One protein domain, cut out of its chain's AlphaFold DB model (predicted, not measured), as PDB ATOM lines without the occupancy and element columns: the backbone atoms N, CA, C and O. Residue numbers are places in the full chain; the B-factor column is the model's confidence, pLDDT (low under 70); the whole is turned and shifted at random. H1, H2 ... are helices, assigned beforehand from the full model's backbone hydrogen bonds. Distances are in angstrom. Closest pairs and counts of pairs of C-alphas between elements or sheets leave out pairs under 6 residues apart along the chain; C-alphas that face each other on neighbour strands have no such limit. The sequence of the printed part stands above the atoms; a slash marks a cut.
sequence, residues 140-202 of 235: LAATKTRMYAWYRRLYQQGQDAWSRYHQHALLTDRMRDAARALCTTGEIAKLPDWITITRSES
ATOM      1  N   LEU A 140     156.089 192.411 164.736       96.25
ATOM      2  CA  LEU A 140     156.983 193.471 164.266       96.25
ATOM      3  C   LEU A 140     157.059 194.618 165.277       96.25
ATOM      4  O   LEU A 140     158.156 195.047 165.646       96.25
ATOM      5  N   ALA A 141     155.913 195.099 165.765       96.12
ATOM      6  CA  ALA A 141     155.855 196.175 166.751       96.12
ATOM      7  C   ALA A 141     156.493 195.766 168.092       96.12
ATOM      8  O   ALA A 141     157.276 196.530 168.676       96.12
ATOM      9  N   ALA A 142     156.219 194.546 168.564       96.50
ATOM     10  CA  ALA A 142     156.807 194.007 169.787       96.50
ATOM     11  C   ALA A 142     158.331 193.847 169.663       96.50
ATOM     12  O   ALA A 142     159.077 194.268 170.549       96.50
ATOM     13  N   THR A 143     158.810 193.313 168.537       96.69
ATOM     14  CA  THR A 143     160.243 193.150 168.250       96.69
ATOM     15  C   THR A 143     160.943 194.496 168.149       96.69
ATOM     16  O   THR A 143     161.973 194.702 168.786       96.69
ATOM     17  N   LYS A 144     160.351 195.468 167.448       95.56
ATOM     18  CA  LYS A 144     160.876 196.837 167.400       95.56
ATOM     19  C   LYS A 144     161.036 197.404 168.813       95.56
ATOM     20  O   LYS A 144     162.097 197.919 169.152       95.56
ATOM     21  N   THR A 145     160.032 197.237 169.672       96.25
ATOM     22  CA  THR A 145     160.089 197.694 171.070       96.25
ATOM     23  C   THR A 145     161.239 197.042 171.848       96.25
ATOM     24  O   THR A 145     162.004 197.747 172.513       96.25
ATOM     25  N   ARG A 146     161.407 195.716 171.735       96.81
ATOM     26  CA  ARG A 146     162.506 194.967 172.373       96.81
ATOM     27  C   ARG A 146     163.879 195.424 171.873       96.81
ATOM     28  O   ARG A 146     164.770 195.675 172.684       96.81
ATOM     29  N   MET A 147     164.026 195.605 170.562       95.62
ATOM     30  CA  MET A 147     165.256 196.089 169.934       95.62
ATOM     31  C   MET A 147     165.649 197.484 170.436       95.62
ATOM     32  O   MET A 147     166.786 197.694 170.850       95.62
ATOM     33  N   TYR A 148     164.710 198.434 170.480       95.69
ATOM     34  CA  TYR A 148     165.004 199.777 170.995       95.69
ATOM     35  C   TYR A 148     165.315 199.772 172.498       95.69
ATOM     36  O   TYR A 148     166.157 200.545 172.954       95.69
ATOM     37  N   ALA A 149     164.719 198.869 173.282       96.69
ATOM     38  CA  ALA A 149     165.117 198.683 174.678       96.69
ATOM     39  C   ALA A 149     166.570 198.183 174.806       96.69
ATOM     40  O   ALA A 149     167.303 198.627 175.691       96.69
ATOM     41  N   TRP A 150     167.020 197.300 173.912       95.69
ATOM     42  CA  TRP A 150     168.425 196.898 173.835       95.69
ATOM     43  C   TRP A 150     169.345 198.050 173.403       95.69
ATOM     44  O   TRP A 150     170.372 198.265 174.047       95.69
ATOM     45  N   TYR A 151     168.949 198.865 172.421       95.69
ATOM     46  CA  TYR A 151     169.713 200.057 172.029       95.69
ATOM     47  C   TYR A 151     169.897 201.056 173.160       95.69
ATOM     48  O   TYR A 151     171.009 201.538 173.357       95.69
ATOM     49  N   ARG A 152     168.856 201.325 173.953       96.81
ATOM     50  CA  ARG A 152     168.979 202.197 175.133       96.81
ATOM     51  C   ARG A 152     170.016 201.664 176.120       96.81
ATOM     52  O   ARG A 152     170.834 202.436 176.617       96.81
ATOM     53  N   ARG A 153     170.035 200.346 176.359       96.88
ATOM     54  CA  ARG A 153     171.048 199.703 177.216       96.88
ATOM     55  C   ARG A 153     172.459 199.869 176.649       96.88
ATOM     56  O   ARG A 153     173.353 200.268 177.387       96.88
ATOM     57  N   LEU A 154     172.659 199.605 175.356       94.62
ATOM     58  CA  LEU A 154     173.966 199.765 174.703       94.62
ATOM     59  C   LEU A 154     174.450 201.215 174.706       94.62
ATOM     60  O   LEU A 154     175.616 201.477 174.988       94.62
ATOM     61  N   TYR A 155     173.556 202.155 174.416       95.81
ATOM     62  CA  TYR A 155     173.859 203.576 174.454       95.81
ATOM     63  C   TYR A 155     174.318 204.010 175.849       95.81
ATOM     64  O   TYR A 155     175.352 204.666 175.970       95.81
ATOM     65  N   GLN A 156     173.608 203.586 176.899       96.00
ATOM     66  CA  GLN A 156     173.995 203.900 178.274       96.00
ATOM     67  C   GLN A 156     175.361 203.302 178.630       96.00
ATOM     68  O   GLN A 156     176.192 203.996 179.207       96.00
ATOM     69  N   GLN A 157     175.637 202.057 178.230       94.25
ATOM     70  CA  GLN A 157     176.956 201.445 178.429       94.25
ATOM     71  C   GLN A 157     178.070 202.235 177.729       94.25
ATOM     72  O   GLN A 157     179.128 202.453 178.318       94.25
ATOM     73  N   GLY A 158     177.828 202.693 176.496       93.38
ATOM     74  CA  GLY A 158     178.765 203.544 175.760       93.38
ATOM     75  C   GLY A 158     179.011 204.879 176.464       93.38
ATOM     76  O   GLY A 158     180.161 205.289 176.627       93.38
ATOM     77  N   GLN A 159     177.953 205.525 176.961       94.12
ATOM     78  CA  GLN A 159     178.070 206.770 177.724       94.12
ATOM     79  C   GLN A 159     178.820 206.591 179.047       94.12
ATOM     80  O   GLN A 159     179.681 207.407 179.389       94.12
ATOM     81  N   ASP A 160     178.553 205.514 179.778       92.94
ATOM     82  CA  ASP A 160     179.244 205.210 181.031       92.94
ATOM     83  C   ASP A 160     180.734 204.922 180.786       92.94
ATOM     84  O   ASP A 160     181.596 205.399 181.527       92.94
ATOM     85  N   ALA A 161     181.059 204.178 179.724       90.94
ATOM     86  CA  ALA A 161     182.440 203.892 179.345       90.94
ATOM     87  C   ALA A 161     183.196 205.165 178.937       90.94
ATOM     88  O   ALA A 161     184.336 205.378 179.365       90.94
ATOM     89  N   TRP A 162     182.555 206.026 178.142       90.88
ATOM     90  CA  TRP A 162     183.145 207.287 177.708       90.88
ATOM     91  C   TRP A 162     183.357 208.245 178.878       90.88
ATOM     92  O   TRP A 162     184.483 208.673 179.109       90.88
ATOM     93  N   SER A 163     182.316 208.509 179.669       89.12
ATOM     94  CA  SER A 163     182.380 209.451 180.794       89.12
ATOM     95  C   SER A 163     183.433 209.072 181.839       89.12
ATOM     96  O   SER A 163     184.094 209.954 182.387       89.12
ATOM     97  N   ARG A 164     183.627 207.774 182.103       88.06
ATOM     98  CA  ARG A 164     184.585 207.295 183.111       88.06
ATOM     99  C   ARG A 164     186.014 207.205 182.599       88.06
ATOM    100  O   ARG A 164     186.939 207.535 183.336       88.06
ATOM    101  N   TYR A 165     186.207 206.719 181.375       83.25
ATOM    102  CA  TYR A 165     187.533 206.303 180.915       83.25
ATOM    103  C   TYR A 165     188.027 207.065 179.689       83.25
ATOM    104  O   TYR A 165     189.233 207.088 179.467       83.25
ATOM    105  N   HIS A 166     187.129 207.653 178.892       83.38
ATOM    106  CA  HIS A 166     187.439 208.221 177.574       83.38
ATOM    107  C   HIS A 166     188.250 207.244 176.691       83.38
ATOM    108  O   HIS A 166     189.112 207.640 175.912       83.38
ATOM    109  N   GLN A 167     188.013 205.934 176.844       75.62
ATOM    110  CA  GLN A 167     188.773 204.881 176.164       75.62
ATOM    111  C   GLN A 167     187.998 204.314 174.976       75.62
ATOM    112  O   GLN A 167     187.000 203.613 175.146       75.62
ATOM    113  N   HIS A 168     188.526 204.518 173.770       75.12
ATOM    114  CA  HIS A 168     187.935 204.023 172.517       75.12
ATOM    115  C   HIS A 168     187.812 202.501 172.451       75.12
ATOM    116  O   HIS A 168     186.888 201.983 171.831       75.12
ATOM    117  N   ALA A 169     188.720 201.779 173.112       78.12
ATOM    118  CA  ALA A 169     188.723 200.320 173.132       78.12
ATOM    119  C   ALA A 169     187.471 199.719 173.799       78.12
ATOM    120  O   ALA A 169     187.132 198.573 173.522       78.12
ATOM    121  N   LEU A 170     186.784 200.485 174.655       83.56
ATOM    122  CA  LEU A 170     185.560 200.047 175.331       83.56
ATOM    123  C   LEU A 170     184.292 200.328 174.509       83.56
ATOM    124  O   LEU A 170     183.212 199.876 174.879       83.56
ATOM    125  N   LEU A 171     184.414 201.064 173.400       88.62
ATOM    126  CA  LEU A 171     183.295 201.467 172.557       88.62
ATOM    127  C   LEU A 171     183.170 200.539 171.353       88.62
ATOM    128  O   LEU A 171     183.957 200.591 170.400       88.62
ATOM    129  N   THR A 172     182.147 199.693 171.398       88.31
ATOM    130  CA  THR A 172     181.851 198.735 170.329       88.31
ATOM    131  C   THR A 172     181.073 199.391 169.191       88.31
ATOM    132  O   THR A 172     180.353 200.371 169.392       88.31
ATOM    133  N   ASP A 173     181.150 198.814 167.992       85.75
ATOM    134  CA  ASP A 173     180.366 199.296 166.847       85.75
ATOM    135  C   ASP A 173     178.862 199.204 167.109       85.75
ATOM    136  O   ASP A 173     178.114 200.099 166.735       85.75
ATOM    137  N   ARG A 174     178.427 198.215 167.900       87.69
ATOM    138  CA  ARG A 174     177.034 198.094 168.350       87.69
ATOM    139  C   ARG A 174     176.570 199.278 169.190       87.69
ATOM    140  O   ARG A 174     175.429 199.706 169.050       87.69
ATOM    141  N   MET A 175     177.436 199.833 170.039       92.56
ATOM    142  CA  MET A 175     177.114 201.046 170.801       92.56
ATOM    143  C   MET A 175     176.974 202.260 169.877       92.56
ATOM    144  O   MET A 175     176.069 203.073 170.067       92.56
ATOM    145  N   ARG A 176     177.828 202.363 168.848       90.31
ATOM    146  CA  ARG A 176     177.741 203.422 167.829       90.31
ATOM    147  C   ARG A 176     176.455 203.298 167.007       90.31
ATOM    148  O   ARG A 176     175.764 204.296 166.822       90.31
ATOM    149  N   ASP A 177     176.103 202.091 166.574       88.81
ATOM    150  CA  ASP A 177     174.873 201.820 165.821       88.81
ATOM    151  C   ASP A 177     173.623 202.135 166.650       88.81
ATOM    152  O   ASP A 177     172.713 202.805 166.160       88.81
ATOM    153  N   ALA A 178     173.605 201.741 167.928       92.25
ATOM    154  CA  ALA A 178     172.521 202.070 168.851       92.25
ATOM    155  C   ALA A 178     172.347 203.588 169.010       92.25
ATOM    156  O   ALA A 178     171.230 204.095 168.951       92.25
ATOM    157  N   ALA A 179     173.447 204.329 169.164       94.31
ATOM    158  CA  ALA A 179     173.404 205.781 169.276       94.31
ATOM    159  C   ALA A 179     172.895 206.451 167.986       94.31
ATOM    160  O   ALA A 179     172.064 207.354 168.055       94.31
ATOM    161  N   ARG A 180     173.321 205.974 166.805       91.69
ATOM    162  CA  ARG A 180     172.777 206.440 165.515       91.69
ATOM    163  C   ARG A 180     171.275 206.183 165.424       91.69
ATOM    164  O   ARG A 180     170.529 207.100 165.098       91.69
ATOM    165  N   ALA A 181     170.831 204.973 165.763       90.69
ATOM    166  CA  ALA A 181     169.420 204.603 165.720       90.69
ATOM    167  C   ALA A 181     168.561 205.477 166.648       90.69
ATOM    168  O   ALA A 181     167.538 205.998 166.214       90.69
ATOM    169  N   LEU A 182     169.001 205.692 167.893       94.06
ATOM    170  CA  LEU A 182     168.293 206.539 168.862       94.06
ATOM    171  C   LEU A 182     168.276 208.022 168.461       94.06
ATOM    172  O   LEU A 182     167.338 208.743 168.795       94.06
ATOM    173  N   CYS A 183     169.304 208.496 167.752       94.19
ATOM    174  CA  CYS A 183     169.330 209.866 167.241       94.19
ATOM    175  C   CYS A 183     168.337 210.036 166.090       94.19
ATOM    176  O   CYS A 183     167.597 211.015 166.055       94.19
ATOM    177  N   THR A 184     168.277 209.063 165.177       90.44
ATOM    178  CA  THR A 184     167.322 209.062 164.061       90.44
ATOM    179  C   THR A 184     165.873 209.013 164.546       90.44
ATOM    180  O   THR A 184     165.010 209.643 163.940       90.44
ATOM    181  N   THR A 185     165.584 208.310 165.647       89.75
ATOM    182  CA  THR A 185     164.238 208.308 166.248       89.75
ATOM    183  C   THR A 185     163.917 209.557 167.066       89.75
ATOM    184  O   THR A 185     162.774 209.715 167.491       89.75
ATOM    185  N   GLY A 186     164.892 210.442 167.291       92.62
ATOM    186  CA  GLY A 186     164.731 211.643 168.110       92.62
ATOM    187  C   GLY A 186     164.719 211.384 169.619       92.62
ATOM    188  O   GLY A 186     164.424 212.302 170.381       92.62
ATOM    189  N   GLU A 187     165.047 210.169 170.079       93.44
ATOM    190  CA  GLU A 187     165.183 209.876 171.515       93.44
ATOM    191  C   GLU A 187     166.410 210.558 172.129       93.44
ATOM    192  O   GLU A 187     166.411 210.900 173.312       93.44
ATOM    193  N   ILE A 188     167.448 210.786 171.319       93.88
ATOM    194  CA  ILE A 188     168.587 211.632 171.677       93.88
ATOM    195  C   ILE A 188     168.701 212.789 170.683       93.88
ATOM    196  O   ILE A 188     168.544 212.611 169.479       93.88
ATOM    197  N   ALA A 189     168.988 213.986 171.194       91.75
ATOM    198  CA  ALA A 189     168.994 215.208 170.387       91.75
ATOM    199  C   ALA A 189     170.212 215.326 169.455       91.75
ATOM    200  O   ALA A 189     170.133 215.952 168.401       91.75
ATOM    201  N   LYS A 190     171.357 214.767 169.861       93.38
ATOM    202  CA  LYS A 190     172.617 214.844 169.121       93.38
ATOM    203  C   LYS A 190     173.416 213.560 169.319       93.38
ATOM    204  O   LYS A 190     173.417 212.982 170.405       93.38
ATOM    205  N   LEU A 191     174.134 213.165 168.271       93.56
ATOM    206  CA  LEU A 191     175.134 212.108 168.332       93.56
ATOM    207  C   LEU A 191     176.239 212.454 169.353       93.56
ATOM    208  O   LEU A 191     176.760 213.573 169.318       93.56
ATOM    209  N   PRO A 192     176.617 211.517 170.240       90.38
ATOM    210  CA  PRO A 192     177.742 211.707 171.148       90.38
ATOM    211  C   PRO A 192     179.076 211.836 170.413       90.38
ATOM    212  O   PRO A 192     179.280 211.225 169.361       90.38
ATOM    213  N   ASP A 193     180.020 212.543 171.032       87.50
ATOM    214  CA  ASP A 193     181.347 212.819 170.459       87.50
ATOM    215  C   ASP A 193     182.146 211.540 170.156       87.50
ATOM    216  O   ASP A 193     182.976 211.495 169.255       87.50
ATOM    217  N   TRP A 194     181.858 210.457 170.874       85.50
ATOM    218  CA  TRP A 194     182.557 209.187 170.736       85.50
ATOM    219  C   TRP A 194     182.124 208.327 169.535       85.50
ATOM    220  O   TRP A 194     182.706 207.265 169.302       85.50
ATOM    221  N   ILE A 195     181.131 208.760 168.746       84.88
ATOM    222  CA  ILE A 195     180.704 208.045 167.528       84.88
ATOM    223  C   ILE A 195     181.737 208.137 166.408       84.88
ATOM    224  O   ILE A 195     181.932 207.158 165.688       84.88
ATOM    225  N   THR A 196     182.354 209.304 166.231       73.75
ATOM    226  CA  THR A 196     183.285 209.560 165.125       73.75
ATOM    227  C   THR A 196     184.674 209.007 165.395       73.75
ATOM    228  O   THR A 196     185.439 208.840 164.454       73.75
ATOM    229  N   ILE A 197     184.979 208.680 166.654       64.69
ATOM    230  CA  ILE A 197     186.322 208.268 167.036       64.69
ATOM    231  C   ILE A 197     186.501 206.779 166.743       64.69
ATOM    232  O   ILE A 197     185.901 205.901 167.387       64.69
ATOM    233  N   THR A 198     187.290 206.505 165.710       56.09
ATOM    234  CA  THR A 198     187.542 205.155 165.194       56.09
ATOM    235  C   THR A 198     188.706 204.498 165.934       56.09
ATOM    236  O   THR A 198     189.562 205.158 166.511       56.09
ATOM    237  N   ARG A 199     188.768 203.159 165.938       51.41
ATOM    238  CA  ARG A 199     189.878 202.408 166.562       51.41
ATOM    239  C   ARG A 199     191.236 202.724 165.907       51.41
ATOM    240  O   ARG A 199     192.259 202.607 166.572       51.41
ATOM    241  N   SER A 200     191.229 203.178 164.651       51.75
ATOM    242  CA  SER A 200     192.387 203.720 163.922       51.75
ATOM    243  C   SER A 200     192.926 205.033 164.492       51.75
ATOM    244  O   SER A 200     194.086 205.346 164.269       51.75
ATOM    245  N   GLU A 201     192.123 205.772 165.258       54.12
ATOM    246  CA  GLU A 201     192.552 206.953 166.021       54.12
ATOM    247  C   GLU A 201     192.861 206.603 167.481       54.12
ATOM    248  O   GLU A 201     193.138 207.479 168.298       54.12
ATOM    249  N   SER A 202     192.801 205.317 167.855       58.28
ATOM    250  CA  SER A 202     193.295 204.919 169.165       58.28
ATOM    251  C   SER A 202     194.812 205.079 169.173       58.28
ATOM    252  O   SER A 202     195.498 204.564 168.294       58.28
TER     253      SER A 202
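AT A GLANCE: This is residues 140 to 202 of the 235 residues of the protein "Zinc ribbon domain-containing protein" of Acidobacteria bacterium (UniProt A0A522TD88). One long straight helix, H1, makes the longest axis, and a shorter helix, H2, folds back and crosses its middle part at a steep angle. After H2, residues 185 to 202 turn back past it as a stretch with no named element, while residues 140 to 146 of H1 stick out at the other end. You are looking at 63 printed residues with two named helices, H1 then H2, and no named strand; the class is all helix. The whole is compact, with a radius of gyration of the C-alphas of 12.1 A, yet elongated, spanning 38 by 20 by 18 A.

HOW THE PARTS SIT: Begin with H1, residues 140 to 165, whose residues 140 to 146 stand free. Go on to H2, residues 173 to 184, which touches H1; of H1, residues 148 to 158 alone touch H2. Look at Tyr 151 and Ala 178, whose C-alphas are the closest of the two helices at 4.7 A. The helices run opposite ways at a steep tilt of 65 degrees, with their centres 8.2 A apart. In both H1 and H2 every O i to N i+4 pair is within hydrogen-bond range.

IN THESE COORDINATES: Find C-alpha 140 at (156.983, 193.471, 164.266); from there H1 runs 37.1 A to C-alpha 165 at (187.533, 206.303, 180.915). After the 7 residues between the two helices, H2 begins at Asp 173 and runs 16.5 A to C-alpha 184 at (167.322, 209.062, 164.061).

THE WHOLE: The two C-alphas farthest apart, those of Ala 141 and Ser 202, are 38.5 A apart. The printed part has no cut, and the link from H1 to H2 is short. Mean pLDDT of the printed part is 87.7; look for values under 70 at residues 197 to 202.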